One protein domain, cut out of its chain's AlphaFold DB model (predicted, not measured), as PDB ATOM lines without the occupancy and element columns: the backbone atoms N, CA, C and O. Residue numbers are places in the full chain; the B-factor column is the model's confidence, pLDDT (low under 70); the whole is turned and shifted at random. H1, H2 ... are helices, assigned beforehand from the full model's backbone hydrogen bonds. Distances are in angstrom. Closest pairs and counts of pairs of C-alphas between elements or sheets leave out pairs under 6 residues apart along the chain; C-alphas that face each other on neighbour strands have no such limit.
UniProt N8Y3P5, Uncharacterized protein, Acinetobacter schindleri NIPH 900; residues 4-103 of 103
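Overview. This is residues 4 to 103 of the 103 residues of an uncharacterized protein of Acinetobacter schindleri NIPH 900 (UniProt N8Y3P5). Three helices, H2, H4 and H5, make a bundle, their centres set as a triangle; H1 packs on H2 alone, and the short H3 packs steeply across H4 and H5 on the side away from H1. A long loop, residues 42 to 53, leads from H2 to H3. The printed part has 100 residues with five named helices, H1 to H5 in order, and no named strand: all helix. It is compact, with a radius of gyration of the C-alphas of 13.4 A and spans of 40 by 30 by 20 A.

Along the chain. Find C-alpha 4 at (79.047, 45.237, 115.635); from there H1, residues 4 to 21, runs 26.6 A. Next come H2, residues 25 to 41, 25.1 A; H3, residues 54 to 60, 10.0 A; and H4, residues 68 to 80, 18.4 A. H5, residues 85 to 101, runs 25.8 A to C-alpha 101 at (73.998, 84.686, 107.469).

Arrangement. Look first at the bundle, helices side by side at shallow tilts. H2 touches H5, closest at the C-alphas of Ala 33 and Thr 88, 5.6 A, opposite ways at 32 degrees. With residues 25 to 32 alone, H2 touches H4, the same way at 24 degrees; the closest C-alphas, Gly 25 and Gln 68, are 6.7 A apart. H4 and H5 form a helical hairpin at 18 degrees, closest at C-alphas 78 and 87, 7.1 A. H1 and H2 form another at 25 degrees, closest at C-alphas 13 and 35, 5.9 A. H3 touches H5 at a steep tilt of 51 degrees, closest at C-alphas 60 and 90, 4.9 A. H1 is apart from H3, H4 and H5. Every O i to N i+4 pair is within hydrogen-bond range in H2, H3 and H4; H1 has 13 of 14 and H5 12 of 13.

Size, cuts and confidence. The two farthest C-alphas, those of Leu 4 and Lys 63, are 42.0 A apart. The printed part has no cut, and the link from H2 to H3 is long. In this model pLDDT is under 70 at residues 45 to 53, 82 to 83 and 102 to 103.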
ATOM      1  N   LEU A   4      77.870  44.519 116.125       87.19
ATOM      2  CA  LEU A   4      79.047  45.237 115.635       87.19
ATOM      3  C   LEU A   4      78.734  46.702 115.286       87.19
ATOM      4  O   LEU A   4      79.506  47.599 115.622       87.19
ATOM      5  N   GLU A   5      77.591  46.961 114.646       87.88
ATOM      6  CA  GLU A   5      77.128  48.325 114.358       87.88
ATOM      7  C   GLU A   5      76.851  49.108 115.643       87.88
ATOM      8  O   GLU A   5      77.250  50.268 115.754       87.88
ATOM      9  N   LYS A   6      76.253  48.455 116.646       86.31
ATOM     10  CA  LYS A   6      76.014  49.059 117.961       86.31
ATOM     11  C   LYS A   6      77.323  49.483 118.633       86.31
ATOM     12  O   LYS A   6      77.418  50.598 119.138       86.31
ATOM     13  N   VAL A   7      78.351  48.631 118.593       89.19
ATOM     14  CA  VAL A   7      79.689  48.943 119.135       89.19
ATOM     15  C   VAL A   7      80.343  50.109 118.387       89.19
ATOM     16  O   VAL A   7      80.888  51.010 119.024       89.19
ATOM     17  N   ARG A   8      80.255  50.147 117.050       90.25
ATOM     18  CA  ARG A   8      80.779  51.273 116.253       90.25
ATOM     19  C   ARG A   8      80.101  52.591 116.610       90.25
ATOM     20  O   ARG A   8      80.789  53.583 116.824       90.25
ATOM     21  N   MET A   9      78.777  52.589 116.727       89.94
ATOM     22  CA  MET A   9      78.021  53.782 117.103       89.94
ATOM     23  C   MET A   9      78.338  54.259 118.522       89.94
ATOM     24  O   MET A   9      78.458  55.459 118.746       89.94
ATOM     25  N   LEU A  10      78.536  53.345 119.476       88.38
ATOM     26  CA  LEU A  10      78.978  53.706 120.828       88.38
ATOM     27  C   LEU A  10      80.372  54.347 120.825       88.38
ATOM     28  O   LEU A  10      80.589  55.336 121.525       88.38
ATOM     29  N   LYS A  11      81.297  53.840 120.001       91.06
ATOM     30  CA  LYS A  11      82.624  54.444 119.829       91.06
ATOM     31  C   LYS A  11      82.533  55.849 119.223       91.06
ATOM     32  O   LYS A  11      83.116  56.781 119.770       91.06
ATOM     33  N   GLN A  12      81.742  56.023 118.163       91.69
ATOM     34  CA  GLN A  12      81.493  57.341 117.561       91.69
ATOM     35  C   GLN A  12      80.870  58.319 118.564       91.69
ATOM     36  O   GLN A  12      81.271  59.477 118.642       91.69
ATOM     37  N   LEU A  13      79.926  57.855 119.387       88.50
ATOM     38  CA  LEU A  13      79.319  58.665 120.442       88.50
ATOM     39  C   LEU A  13      80.366  59.150 121.459       88.50
ATOM     40  O   LEU A  13      80.330  60.306 121.882       88.50
ATOM     41  N   GLN A  14      81.311  58.291 121.847       87.69
ATOM     42  CA  GLN A  14      82.403  58.647 122.756       87.69
ATOM     43  C   GLN A  14      83.367  59.675 122.135       87.69
ATOM     44  O   GLN A  14      83.763  60.635 122.804       87.69
ATOM     45  N   GLU A  15      83.715  59.509 120.859       91.19
ATOM     46  CA  GLU A  15      84.558  60.451 120.110       91.19
ATOM     47  C   GLU A  15      83.890  61.826 120.009       91.19
ATOM     48  O   GLU A  15      84.509  62.845 120.313       91.19
ATOM     49  N   LEU A  16      82.597  61.863 119.682       88.69
ATOM     50  CA  LEU A  16      81.835  63.106 119.606       88.69
ATOM     51  C   LEU A  16      81.674  63.782 120.968       88.69
ATOM     52  O   LEU A  16      81.789  65.001 121.043       88.69
ATOM     53  N   ASN A  17      81.475  63.031 122.055       82.94
ATOM     54  CA  ASN A  17      81.445  63.605 123.407       82.94
ATOM     55  C   ASN A  17      82.796  64.228 123.798       82.94
ATOM     56  O   ASN A  17      82.829  65.258 124.467       82.94
ATOM     57  N   THR A  18      83.911  63.630 123.367       86.38
ATOM     58  CA  THR A  18      85.250  64.211 123.554       86.38
ATOM     59  C   THR A  18      85.415  65.472 122.711       86.38
ATOM     60  O   THR A  18      85.850  66.502 123.216       86.38
ATOM     61  N   LYS A  19      85.000  65.415 121.439       86.12
ATOM     62  CA  LYS A  19      85.034  66.548 120.513       86.12
ATOM     63  C   LYS A  19      84.212  67.716 121.050       86.12
ATOM     64  O   LYS A  19      84.720  68.831 121.078       86.12
ATOM     65  N   LYS A  20      83.007  67.456 121.567       82.62
ATOM     66  CA  LYS A  20      82.105  68.449 122.170       82.62
ATOM     67  C   LYS A  20      82.843  69.371 123.149       82.62
ATOM     68  O   LYS A  20      82.731  70.579 123.026       82.62
ATOM     69  N   ARG A  21      83.667  68.813 124.046       76.75
ATOM     70  CA  ARG A  21      84.410  69.573 125.073       76.75
ATOM     71  C   ARG A  21      85.420  70.578 124.508       76.75
ATOM     72  O   ARG A  21      85.744  71.546 125.182       76.75
ATOM     73  N   ASN A  22      85.903  70.344 123.291       80.94
ATOM     74  CA  ASN A  22      86.915  71.167 122.623       80.94
ATOM     75  C   ASN A  22      86.339  71.960 121.441       80.94
ATOM     76  O   ASN A  22      87.094  72.544 120.667       80.94
ATOM     77  N   THR A  23      85.016  71.941 121.258       79.19
ATOM     78  CA  THR A  23      84.355  72.574 120.119       79.19
ATOM     79  C   THR A  23      83.461  73.704 120.609       79.19
ATOM     80  O   THR A  23      82.755  73.554 121.596       79.19
ATOM     81  N   GLN A  24      83.470  74.834 119.908       75.19
ATOM     82  CA  GLN A  24      82.644  75.999 120.226       75.19
ATOM     83  C   GLN A  24      81.850  76.450 118.996       75.19
ATOM     84  O   GLN A  24      82.105  76.010 117.869       75.19
ATOM     85  N   GLY A  25      80.878  77.336 119.209       71.75
ATOM     86  CA  GLY A  25      80.124  77.949 118.118       71.75
ATOM     87  C   GLY A  25      79.296  76.935 117.316       71.75
ATOM     88  O   GLY A  25      78.761  75.966 117.849       71.75
ATOM     89  N   LEU A  26      79.198  77.127 116.002       72.00
ATOM     90  CA  LEU A  26      78.427  76.243 115.120       72.00
ATOM     91  C   LEU A  26      78.973  74.806 115.058       72.00
ATOM     92  O   LEU A  26      78.231  73.846 114.857       72.00
ATOM     93  N   ALA A  27      80.285  74.637 115.210       76.94
ATOM     94  CA  ALA A  27      80.881  73.309 115.190       76.94
ATOM     95  C   ALA A  27      80.382  72.470 116.381       76.94
ATOM     96  O   ALA A  27      80.158  71.270 116.230       76.94
ATOM     97  N   LEU A  28      80.106  73.110 117.523       78.88
ATOM     98  CA  LEU A  28      79.468  72.475 118.671       78.88
ATOM     99  C   LEU A  28      78.027  72.053 118.349       78.88
ATOM    100  O   LEU A  28      77.654  70.922 118.641       78.88
ATOM    101  N   VAL A  29      77.244  72.904 117.676       75.81
ATOM    102  CA  VAL A  29      75.871  72.585 117.223       75.81
ATOM    103  C   VAL A  29      75.847  71.335 116.349       75.81
ATOM    104  O   VAL A  29      75.045  70.430 116.574       75.81
ATOM    105  N   LYS A  30      76.767  71.243 115.383       79.69
ATOM    106  CA  LYS A  30      76.890  70.073 114.502       79.69
ATOM    107  C   LYS A  30      77.252  68.811 115.287       79.69
ATOM    108  O   LYS A  30      76.627  67.772 115.093       79.69
ATOM    109  N   VAL A  31      78.205  68.913 116.218       84.94
ATOM    110  CA  VAL A  31      78.592  67.800 117.103       84.94
ATOM    111  C   VAL A  31      77.415  67.348 117.970       84.94
ATOM    112  O   VAL A  31      77.151  66.152 118.063       84.94
ATOM    113  N   LEU A  32      76.665  68.281 118.560       81.12
ATOM    114  CA  LEU A  32      75.473  67.975 119.352       81.12
ATOM    115  C   LEU A  32      74.392  67.286 118.506       81.12
ATOM    116  O   LEU A  32      73.801  66.305 118.960       81.12
ATOM    117  N   ALA A  33      74.177  67.730 117.266       79.44
ATOM    118  CA  ALA A  33      73.196  67.130 116.364       79.44
ATOM    119  C   ALA A  33      73.571  65.685 116.000       79.44
ATOM    120  O   ALA A  33      72.714  64.799 115.989       79.44
ATOM    121  N   GLU A  34      74.856  65.420 115.748       84.88
ATOM    122  CA  GLU A  34      75.358  64.067 115.492       84.88
ATOM    123  C   GLU A  34      75.246  63.160 116.723       84.88
ATOM    124  O   GLU A  34      74.768  62.028 116.608       84.88
ATOM    125  N   ILE A  35      75.595  63.667 117.912       85.19
ATOM    126  CA  ILE A  35      75.417  62.949 119.184       85.19
ATOM    127  C   ILE A  35      73.959  62.522 119.346       85.19
ATOM    128  O   ILE A  35      73.689  61.362 119.662       85.19
ATOM    129  N   GLN A  36      73.013  63.431 119.103       78.31
ATOM    130  CA  GLN A  36      71.591  63.121 119.228       78.31
ATOM    131  C   GLN A  36      71.111  62.091 118.207       78.31
ATOM    132  O   GLN A  36      70.383  61.167 118.572       78.31
ATOM    133  N   LYS A  37      71.546  62.194 116.944       82.06
ATOM    134  CA  LYS A  37      71.226  61.194 115.912       82.06
ATOM    135  C   LYS A  37      71.697  59.798 116.322       82.06
ATOM    136  O   LYS A  37      70.932  58.835 116.229       82.06
ATOM    137  N   ILE A  38      72.925  59.685 116.829       85.56
ATOM    138  CA  ILE A  38      73.477  58.405 117.286       85.56
ATOM    139  C   ILE A  38      72.704  57.876 118.497       85.56
ATOM    140  O   ILE A  38      72.340  56.700 118.513       85.56
ATOM    141  N   ARG A  39      72.382  58.729 119.482       82.56
ATOM    142  CA  ARG A  39      71.606  58.320 120.666       82.56
ATOM    143  C   ARG A  39      70.230  57.762 120.298       82.56
ATOM    144  O   ARG A  39      69.869  56.682 120.769       82.56
ATOM    145  N   ARG A  40      69.505  58.430 119.392       78.44
ATOM    146  CA  ARG A  40      68.221  57.921 118.877       78.44
ATOM    147  C   ARG A  40      68.379  56.575 118.186       78.44
ATOM    148  O   ARG A  40      67.595  55.665 118.438       78.44
ATOM    149  N   THR A  41      69.406  56.432 117.351       84.00
ATOM    150  CA  THR A  41      69.633  55.195 116.588       84.00
ATOM    151  C   THR A  41      70.009  54.017 117.493       84.00
ATOM    152  O   THR A  41      69.632  52.878 117.225       84.00
ATOM    153  N   LEU A  42      70.694  54.287 118.606       83.81
ATOM    154  CA  LEU A  42      71.011  53.301 119.641       83.81
ATOM    155  C   LEU A  42      69.814  52.940 120.539       83.81
ATOM    156  O   LEU A  42      69.931  52.030 121.364       83.81
ATOM    157  N   GLY A  43      68.669  53.610 120.376       74.88
ATOM    158  CA  GLY A  43      67.457  53.343 121.145       74.88
ATOM    159  C   GLY A  43      67.546  53.792 122.601       74.88
ATOM    160  O   GLY A  43      66.842  53.231 123.444       74.88
ATOM    161  N   PHE A  44      68.399  54.777 122.916       76.50
ATOM    162  CA  PHE A  44      68.347  55.442 124.216       76.50
ATOM    163  C   PHE A  44      66.952  56.056 124.372       76.50
ATOM    164  O   PHE A  44      66.552  56.943 123.617       76.50
ATOM    165  N   LYS A  45      66.157  55.488 125.284       56.09
ATOM    166  CA  LYS A  45      64.779  55.915 125.508       56.09
ATOM    167  C   LYS A  45      64.798  57.242 126.252       56.09
ATOM    168  O   LYS A  45      65.293  57.302 127.374       56.09
ATOM    169  N   SER A  46      64.198  58.263 125.646       51.25
ATOM    170  CA  SER A  46      63.865  59.501 126.346       51.25
ATOM    171  C   SER A  46      62.895  59.164 127.475       51.25
ATOM    172  O   SER A  46      61.775  58.720 127.227       51.25
ATOM    173  N   THR A  47      63.326  59.342 128.720       49.16
ATOM    174  CA  THR A  47      62.447  59.254 129.896       49.16
ATOM    175  C   THR A  47      61.632  60.532 130.097       49.16
ATOM    176  O   THR A  47      60.769  60.580 130.968       49.16
ATOM    177  N   LEU A  48      61.877  61.558 129.279       49.09
ATOM    178  CA  LEU A  48      61.230  62.859 129.356       49.09
ATOM    179  C   LEU A  48      60.290  63.071 128.164       49.09
ATOM    180  O   LEU A  48      60.641  62.790 127.013       49.09
ATOM    181  N   GLN A  49      59.088  63.567 128.474       51.31
ATOM    182  CA  GLN A  49      58.076  64.012 127.513       51.31
ATOM    183  C   GLN A  49      58.663  65.056 126.536       51.31
ATOM    184  O   GLN A  49      59.627  65.737 126.893       51.31
ATOM    185  N   PRO A  50      58.118  65.196 125.309       53.00
ATOM    186  CA  PRO A  50      58.628  66.086 124.256       53.00
ATOM    187  C   PRO A  50      58.575  67.586 124.627       53.00
ATOM    188  O   PRO A  50      57.720  68.342 124.178       53.00
ATOM    189  N   SER A  51      59.558  67.998 125.422       55.59
ATOM    190  CA  SER A  51      60.025  69.345 125.745       55.59
ATOM    191  C   SER A  51      58.972  70.416 126.078       55.59
ATOM    192  O   SER A  51      58.466  71.127 125.203       55.59
ATOM    193  N   GLU A  52      58.839  70.687 127.374       56.72
ATOM    194  CA  GLU A  52      58.486  72.012 127.909       56.72
ATOM    195  C   GLU A  52      59.657  73.017 127.828       56.72
ATOM    196  O   GLU A  52      59.569  74.125 128.345       56.72
ATOM    197  N   SER A  53      60.779  72.658 127.191       69.50
ATOM    198  CA  SER A  53      61.923  73.565 127.059       69.50
ATOM    199  C   SER A  53      61.560  74.744 126.156       69.50
ATOM    200  O   SER A  53      61.558  74.635 124.925       69.50
ATOM    201  N   ALA A  54      61.227  75.873 126.786       77.19
ATOM    202  CA  ALA A  54      60.854  77.114 126.118       77.19
ATOM    203  C   ALA A  54      61.925  77.545 125.106       77.19
ATOM    204  O   ALA A  54      61.587  77.897 123.983       77.19
ATOM    205  N   VAL A  55      63.207  77.385 125.453       78.88
ATOM    206  CA  VAL A  55      64.346  77.707 124.580       78.88
ATOM    207  C   VAL A  55      64.324  76.891 123.286       78.88
ATOM    208  O   VAL A  55      64.470  77.452 122.204       78.88
ATOM    209  N   VAL A  56      64.135  75.571 123.373       80.94
ATOM    210  CA  VAL A  56      64.117  74.693 122.189       80.94
ATOM    211  C   VAL A  56      62.950  75.066 121.272       80.94
ATOM    212  O   VAL A  56      63.131  75.178 120.062       80.94
ATOM    213  N   ASN A  57      61.770  75.325 121.844       82.94
ATOM    214  CA  ASN A  57      60.604  75.754 121.071       82.94
ATOM    215  C   ASN A  57      60.800  77.156 120.455       82.94
ATOM    216  O   ASN A  57      60.408  77.370 119.313       82.94
ATOM    217  N   GLU A  58      61.420  78.103 121.168       85.44
ATOM    218  CA  GLU A  58      61.723  79.450 120.660       85.44
ATOM    219  C   GLU A  58      62.678  79.425 119.465       85.44
ATOM    220  O   GLU A  58      62.488  80.185 118.517       85.44
ATOM    221  N   ILE A  59      63.682  78.546 119.491       85.06
ATOM    222  CA  ILE A  59      64.634  78.385 118.384       85.06
ATOM    223  C   ILE A  59      63.937  77.791 117.165       85.06
ATOM    224  O   ILE A  59      64.057  78.340 116.078       85.06
ATOM    225  N   ILE A  60      63.145  76.728 117.341       84.44
ATOM    226  CA  ILE A  60      62.373  76.123 116.240       84.44
ATOM    227  C   ILE A  60      61.407  77.138 115.616       84.44
ATOM    228  O   ILE A  60      61.204  77.145 114.408       84.44
ATOM    229  N   GLN A  61      60.819  78.011 116.434       84.50
ATOM    230  CA  GLN A  61      59.922  79.074 115.975       84.50
ATOM    231  C   GLN A  61      60.655  80.265 115.330       84.50
ATOM    232  O   GLN A  61      59.993  81.229 114.951       84.50
ATOM    233  N   GLY A  62      61.991  80.254 115.254       79.19
ATOM    234  CA  GLY A  62      62.787  81.370 114.732       79.19
ATOM    235  C   GLY A  62      62.735  82.634 115.601       79.19
ATOM    236  O   GLY A  62      63.089  83.720 115.150       79.19
ATOM    237  N   LYS A  63      62.275  82.526 116.857       82.69
ATOM    238  CA  LYS A  63      62.230  83.656 117.805       82.69
ATOM    239  C   LYS A  63      63.607  83.984 118.371       82.69
ATOM    240  O   LYS A  63      63.853  85.124 118.759       82.69
ATOM    241  N   ARG A  64      64.499  82.991 118.432       79.56
ATOM    242  CA  ARG A  64      65.897  83.166 118.831       79.56
ATOM    243  C   ARG A  64      66.810  82.991 117.633       79.56
ATOM    244  O   ARG A  64      66.919  81.889 117.110       79.56
ATOM    245  N   LYS A  65      67.514  84.069 117.291       79.88
ATOM    246  CA  LYS A  65      68.563  84.055 116.272       79.88
ATOM    247  C   LYS A  65      69.818  83.331 116.759       79.88
ATOM    248  O   LYS A  65      70.074  83.235 117.969       79.88
ATOM    249  N   LEU A  66      70.642  82.899 115.812       80.12
ATOM    250  CA  LEU A  66      71.978  82.381 116.050       80.12
ATOM    251  C   LEU A  66      72.819  83.418 116.808       80.12
ATOM    252  O   LEU A  66      73.157  84.486 116.303       80.12
ATOM    253  N   SER A  67      73.177  83.082 118.043       81.25
ATOM    254  CA  SER A  67      74.055  83.880 118.895       81.25
ATOM    255  C   SER A  67      74.798  82.964 119.862       81.25
ATOM    256  O   SER A  67      74.312  81.875 120.169       81.25
ATOM    257  N   GLN A  68      75.942  83.407 120.392       77.19
ATOM    258  CA  GLN A  68      76.689  82.650 121.406       77.19
ATOM    259  C   GLN A  68      75.801  82.271 122.610       77.19
ATOM    260  O   GLN A  68      75.928  81.177 123.155       77.19
ATOM    261  N   GLU A  69      74.870  83.150 123.000       83.06
ATOM    262  CA  GLU A  69      73.914  82.883 124.078       83.06
ATOM    263  C   GLU A  69      72.957  81.743 123.710       83.06
ATOM    264  O   GLU A  69      72.821  80.785 124.471       83.06
ATOM    265  N   THR A  70      72.346  81.805 122.523       83.38
ATOM    266  CA  THR A  70      71.454  80.754 122.013       83.38
ATOM    267  C   THR A  70      72.174  79.405 121.961       83.38
ATOM    268  O   THR A  70      71.620  78.392 122.383       83.38
ATOM    269  N   LEU A  71      73.436  79.391 121.524       79.88
ATOM    270  CA  LEU A  71      74.262  78.184 121.479       79.88
ATOM    271  C   LEU A  71      74.520  77.594 122.867       79.88
ATOM    272  O   LEU A  71      74.332  76.395 123.065       79.88
ATOM    273  N   ASN A  72      74.881  78.434 123.840       81.56
ATOM    274  CA  ASN A  72      75.103  78.004 125.221       81.56
ATOM    275  C   ASN A  72      73.821  77.452 125.862       81.56
ATOM    276  O   ASN A  72      73.872  76.509 126.652       81.56
ATOM    277  N   LEU A  73      72.660  78.035 125.546       83.12
ATOM    278  CA  LEU A  73      71.379  77.542 126.046       83.12
ATOM    279  C   LEU A  73      71.025  76.186 125.435       83.12
ATOM    280  O   LEU A  73      70.618  75.286 126.166       83.12
ATOM    281  N   VAL A  74      71.237  76.006 124.130       81.25
ATOM    282  CA  VAL A  74      71.032  74.708 123.474       81.25
ATOM    283  C   VAL A  74      71.994  73.656 123.996       81.25
ATOM    284  O   VAL A  74      71.585  72.518 124.196       81.25
ATOM    285  N   GLU A  75      73.250  74.012 124.261       79.44
ATOM    286  CA  GLU A  75      74.205  73.090 124.867       79.44
ATOM    287  C   GLU A  75      73.750  72.648 126.261       79.44
ATOM    288  O   GLU A  75      73.713  71.449 126.536       79.44
ATOM    289  N   LYS A  76      73.333  73.588 127.117       80.19
ATOM    290  CA  LYS A  76      72.785  73.273 128.445       80.19
ATOM    291  C   LYS A  76      71.540  72.398 128.353       80.19
ATOM    292  O   LYS A  76      71.391  71.458 129.130       80.19
ATOM    293  N   GLU A  77      70.655  72.677 127.403       78.94
ATOM    294  CA  GLU A  77      69.482  71.842 127.156       78.94
ATOM    295  C   GLU A  77      69.868  70.460 126.624       78.94
ATOM    296  O   GLU A  77      69.258  69.475 127.023       78.94
ATOM    297  N   ALA A  78      70.907  70.348 125.797       75.81
ATOM    298  CA  ALA A  78      71.415  69.068 125.308       75.81
ATOM    299  C   ALA A  78      72.110  68.260 126.413       75.81
ATOM    300  O   ALA A  78      72.165  67.037 126.340       75.81
ATOM    301  N   GLU A  79      72.658  68.918 127.434       74.44
ATOM    302  CA  GLU A  79      73.225  68.253 128.610       74.44
ATOM    303  C   GLU A  79      72.154  67.762 129.572       74.44
ATOM    304  O   GLU A  79      72.230  66.627 130.040       74.44
ATOM    305  N   LYS A  80      71.155  68.604 129.850       75.06
ATOM    306  CA  LYS A  80      70.038  68.267 130.738       75.06
ATOM    307  C   LYS A  80      69.095  67.250 130.107       75.06
ATOM    308  O   LYS A  80      68.657  66.317 130.770       75.06
ATOM    309  N   ASN A  81      68.800  67.444 128.827       74.19
ATOM    310  CA  ASN A  81      67.784  66.724 128.071       74.19
ATOM    311  C   ASN A  81      68.382  66.168 126.764       74.19
ATOM    312  O   ASN A  81      67.936  66.525 125.668       74.19
ATOM    313  N   PRO A  82      69.395  65.288 126.843       67.12
ATOM    314  CA  PRO A  82      70.127  64.834 125.666       67.12
ATOM    315  C   PRO A  82      69.289  64.053 124.656       67.12
ATOM    316  O   PRO A  82      69.656  64.004 123.483       67.12
ATOM    317  N   ASP A  83      68.179  63.465 125.096       68.44
ATOM    318  CA  ASP A  83      67.287  62.652 124.268       68.44
ATOM    319  C   ASP A  83      66.035  63.426 123.824       68.44
ATOM    320  O   ASP A  83      65.111  62.850 123.251       68.44
ATOM    321  N   ASN A  84      66.003  64.745 124.058       72.69
ATOM    322  CA  ASN A  84      64.899  65.593 123.637       72.69
ATOM    323  C   ASN A  84      64.753  65.559 122.100       72.69
ATOM    324  O   ASN A  84      65.654  66.017 121.384       72.69
ATOM    325  N   PRO A  85      63.610  65.073 121.572       71.06
ATOM    326  CA  PRO A  85      63.417  64.905 120.139       71.06
ATOM    327  C   PRO A  85      63.341  66.233 119.367       71.06
ATOM    328  O   PRO A  85      63.640  66.265 118.179       71.06
ATOM    329  N   LYS A  86      62.993  67.340 120.020       78.44
ATOM    330  CA  LYS A  86      62.925  68.664 119.380       78.44
ATOM    331  C   LYS A  86      64.278  69.367 119.323       78.44
ATOM    332  O   LYS A  86      64.465  70.343 118.608       78.44
ATOM    333  N   LEU A  87      65.259  68.874 120.068       79.88
ATOM    334  CA  LEU A  87      66.560  69.521 120.174       79.88
ATOM    335  C   LEU A  87      67.371  69.351 118.879       79.88
ATOM    336  O   LEU A  87      68.082  70.263 118.475       79.88
ATOM    337  N   THR A  88      67.170  68.245 118.157       78.31
ATOM    338  CA  THR A  88      67.731  68.059 116.810       78.31
ATOM    339  C   THR A  88      67.130  69.052 115.816       78.31
ATOM    340  O   THR A  88      67.869  69.585 114.992       78.31
ATOM    341  N   ASP A  89      65.831  69.341 115.926       82.19
ATOM    342  CA  ASP A  89      65.150  70.310 115.061       82.19
ATOM    343  C   ASP A  89      65.652  71.732 115.349       82.19
ATOM    344  O   ASP A  89      66.024  72.455 114.429       82.19
ATOM    345  N   ALA A  90      65.783  72.100 116.630       84.19
ATOM    346  CA  ALA A  90      66.365  73.379 117.038       84.19
ATOM    347  C   ALA A  90      67.815  73.553 116.546       84.19
ATOM    348  O   ALA A  90      68.179  74.613 116.043       84.19
ATOM    349  N   LEU A  91      68.644  72.509 116.654       83.00
ATOM    350  CA  LEU A  91      70.007  72.522 116.114       83.00
ATOM    351  C   LEU A  91      70.005  72.675 114.584       83.00
ATOM    352  O   LEU A  91      70.868  73.368 114.052       83.00
ATOM    353  N   GLY A  92      69.041  72.061 113.887       82.12
ATOM    354  CA  GLY A  92      68.841  72.218 112.444       82.12
ATOM    355  C   GLY A  92      68.582  73.671 112.048       82.12
ATOM    356  O   GLY A  92      69.316  74.205 111.221       82.12
ATOM    357  N   VAL A  93      67.633  74.332 112.718       85.31
ATOM    358  CA  VAL A  93      67.306  75.750 112.475       85.31
ATOM    359  C   VAL A  93      68.523  76.655 112.688       85.31
ATOM    360  O   VAL A  93      68.808  77.517 111.863       85.31
ATOM    361  N   LEU A  94      69.313  76.422 113.742       83.88
ATOM    362  CA  LEU A  94      70.536  77.199 113.981       83.88
ATOM    363  C   LEU A  94      71.595  77.000 112.886       83.88
ATOM    364  O   LEU A  94      72.332  77.931 112.561       83.88
ATOM    365  N   VAL A  95      71.694  75.797 112.313       81.75
ATOM    366  CA  VAL A  95      72.593  75.542 111.176       81.75
ATOM    367  C   VAL A  95      72.112  76.271 109.922       81.75
ATOM    368  O   VAL A  95      72.938  76.833 109.202       81.75
ATOM    369  N   GLU A  96      70.805  76.287 109.669       83.81
ATOM    370  CA  GLU A  96      70.218  77.000 108.532       83.81
ATOM    371  C   GLU A  96      70.401  78.515 108.650       83.81
ATOM    372  O   GLU A  96      70.872  79.138 107.698       83.81
ATOM    373  N   GLU A  97      70.137  79.103 109.821       81.31
ATOM    374  CA  GLU A  97      70.364  80.534 110.054       81.31
ATOM    375  C   GLU A  97      71.831  80.935 109.866       81.31
ATOM    376  O   GLU A  97      72.119  82.000 109.317       81.31
ATOM    377  N   TYR A  98      72.774  80.089 110.291       77.38
ATOM    378  CA  TYR A  98      74.193  80.330 110.035       77.38
ATOM    379  C   TYR A  98      74.500  80.335 108.542       77.38
ATOM    380  O   TYR A  98      75.133  81.266 108.053       77.38
ATOM    381  N   ASN A  99      74.043  79.315 107.812       77.69
ATOM    382  CA  ASN A  99      74.285  79.234 106.375       77.69
ATOM    383  C   ASN A  99      73.675  80.439 105.646       77.69
ATOM    384  O   ASN A  99      74.304  80.964 104.739       77.69
ATOM    385  N   ALA A 100      72.502  80.914 106.073       78.75
ATOM    386  CA  ALA A 100      71.864  82.106 105.518       78.75
ATOM    387  C   ALA A 100      72.580  83.421 105.880       78.75
ATOM    388  O   ALA A 100      72.494  84.383 105.128       78.75
ATOM    389  N   SER A 101      73.276  83.481 107.019       70.12
ATOM    390  CA  SER A 101      73.998  84.686 107.469       70.12
ATOM    391  C   SER A 101      75.386  84.844 106.835       70.12
ATOM    392  O   SER A 101      75.980  85.916 106.939       70.12
ATOM    393  N   TYR A 102      75.920  83.782 106.227       58.06
ATOM    394  CA  TYR A 102      77.262  83.734 105.633       58.06
ATOM    395  C   TYR A 102      77.259  83.284 104.154       58.06
ATOM    396  O   TYR A 102      78.324  82.958 103.625       58.06
ATOM    397  N   ALA A 103      76.087  83.253 103.510       52.84
ATOM    398  CA  ALA A 103      75.910  83.085 102.062       52.84
ATOM    399  C   ALA A 103      75.744  84.448 101.382       52.84
ATOM    400  O   ALA A 103      76.245  84.586 100.245       52.84
TER     401      ALA A 103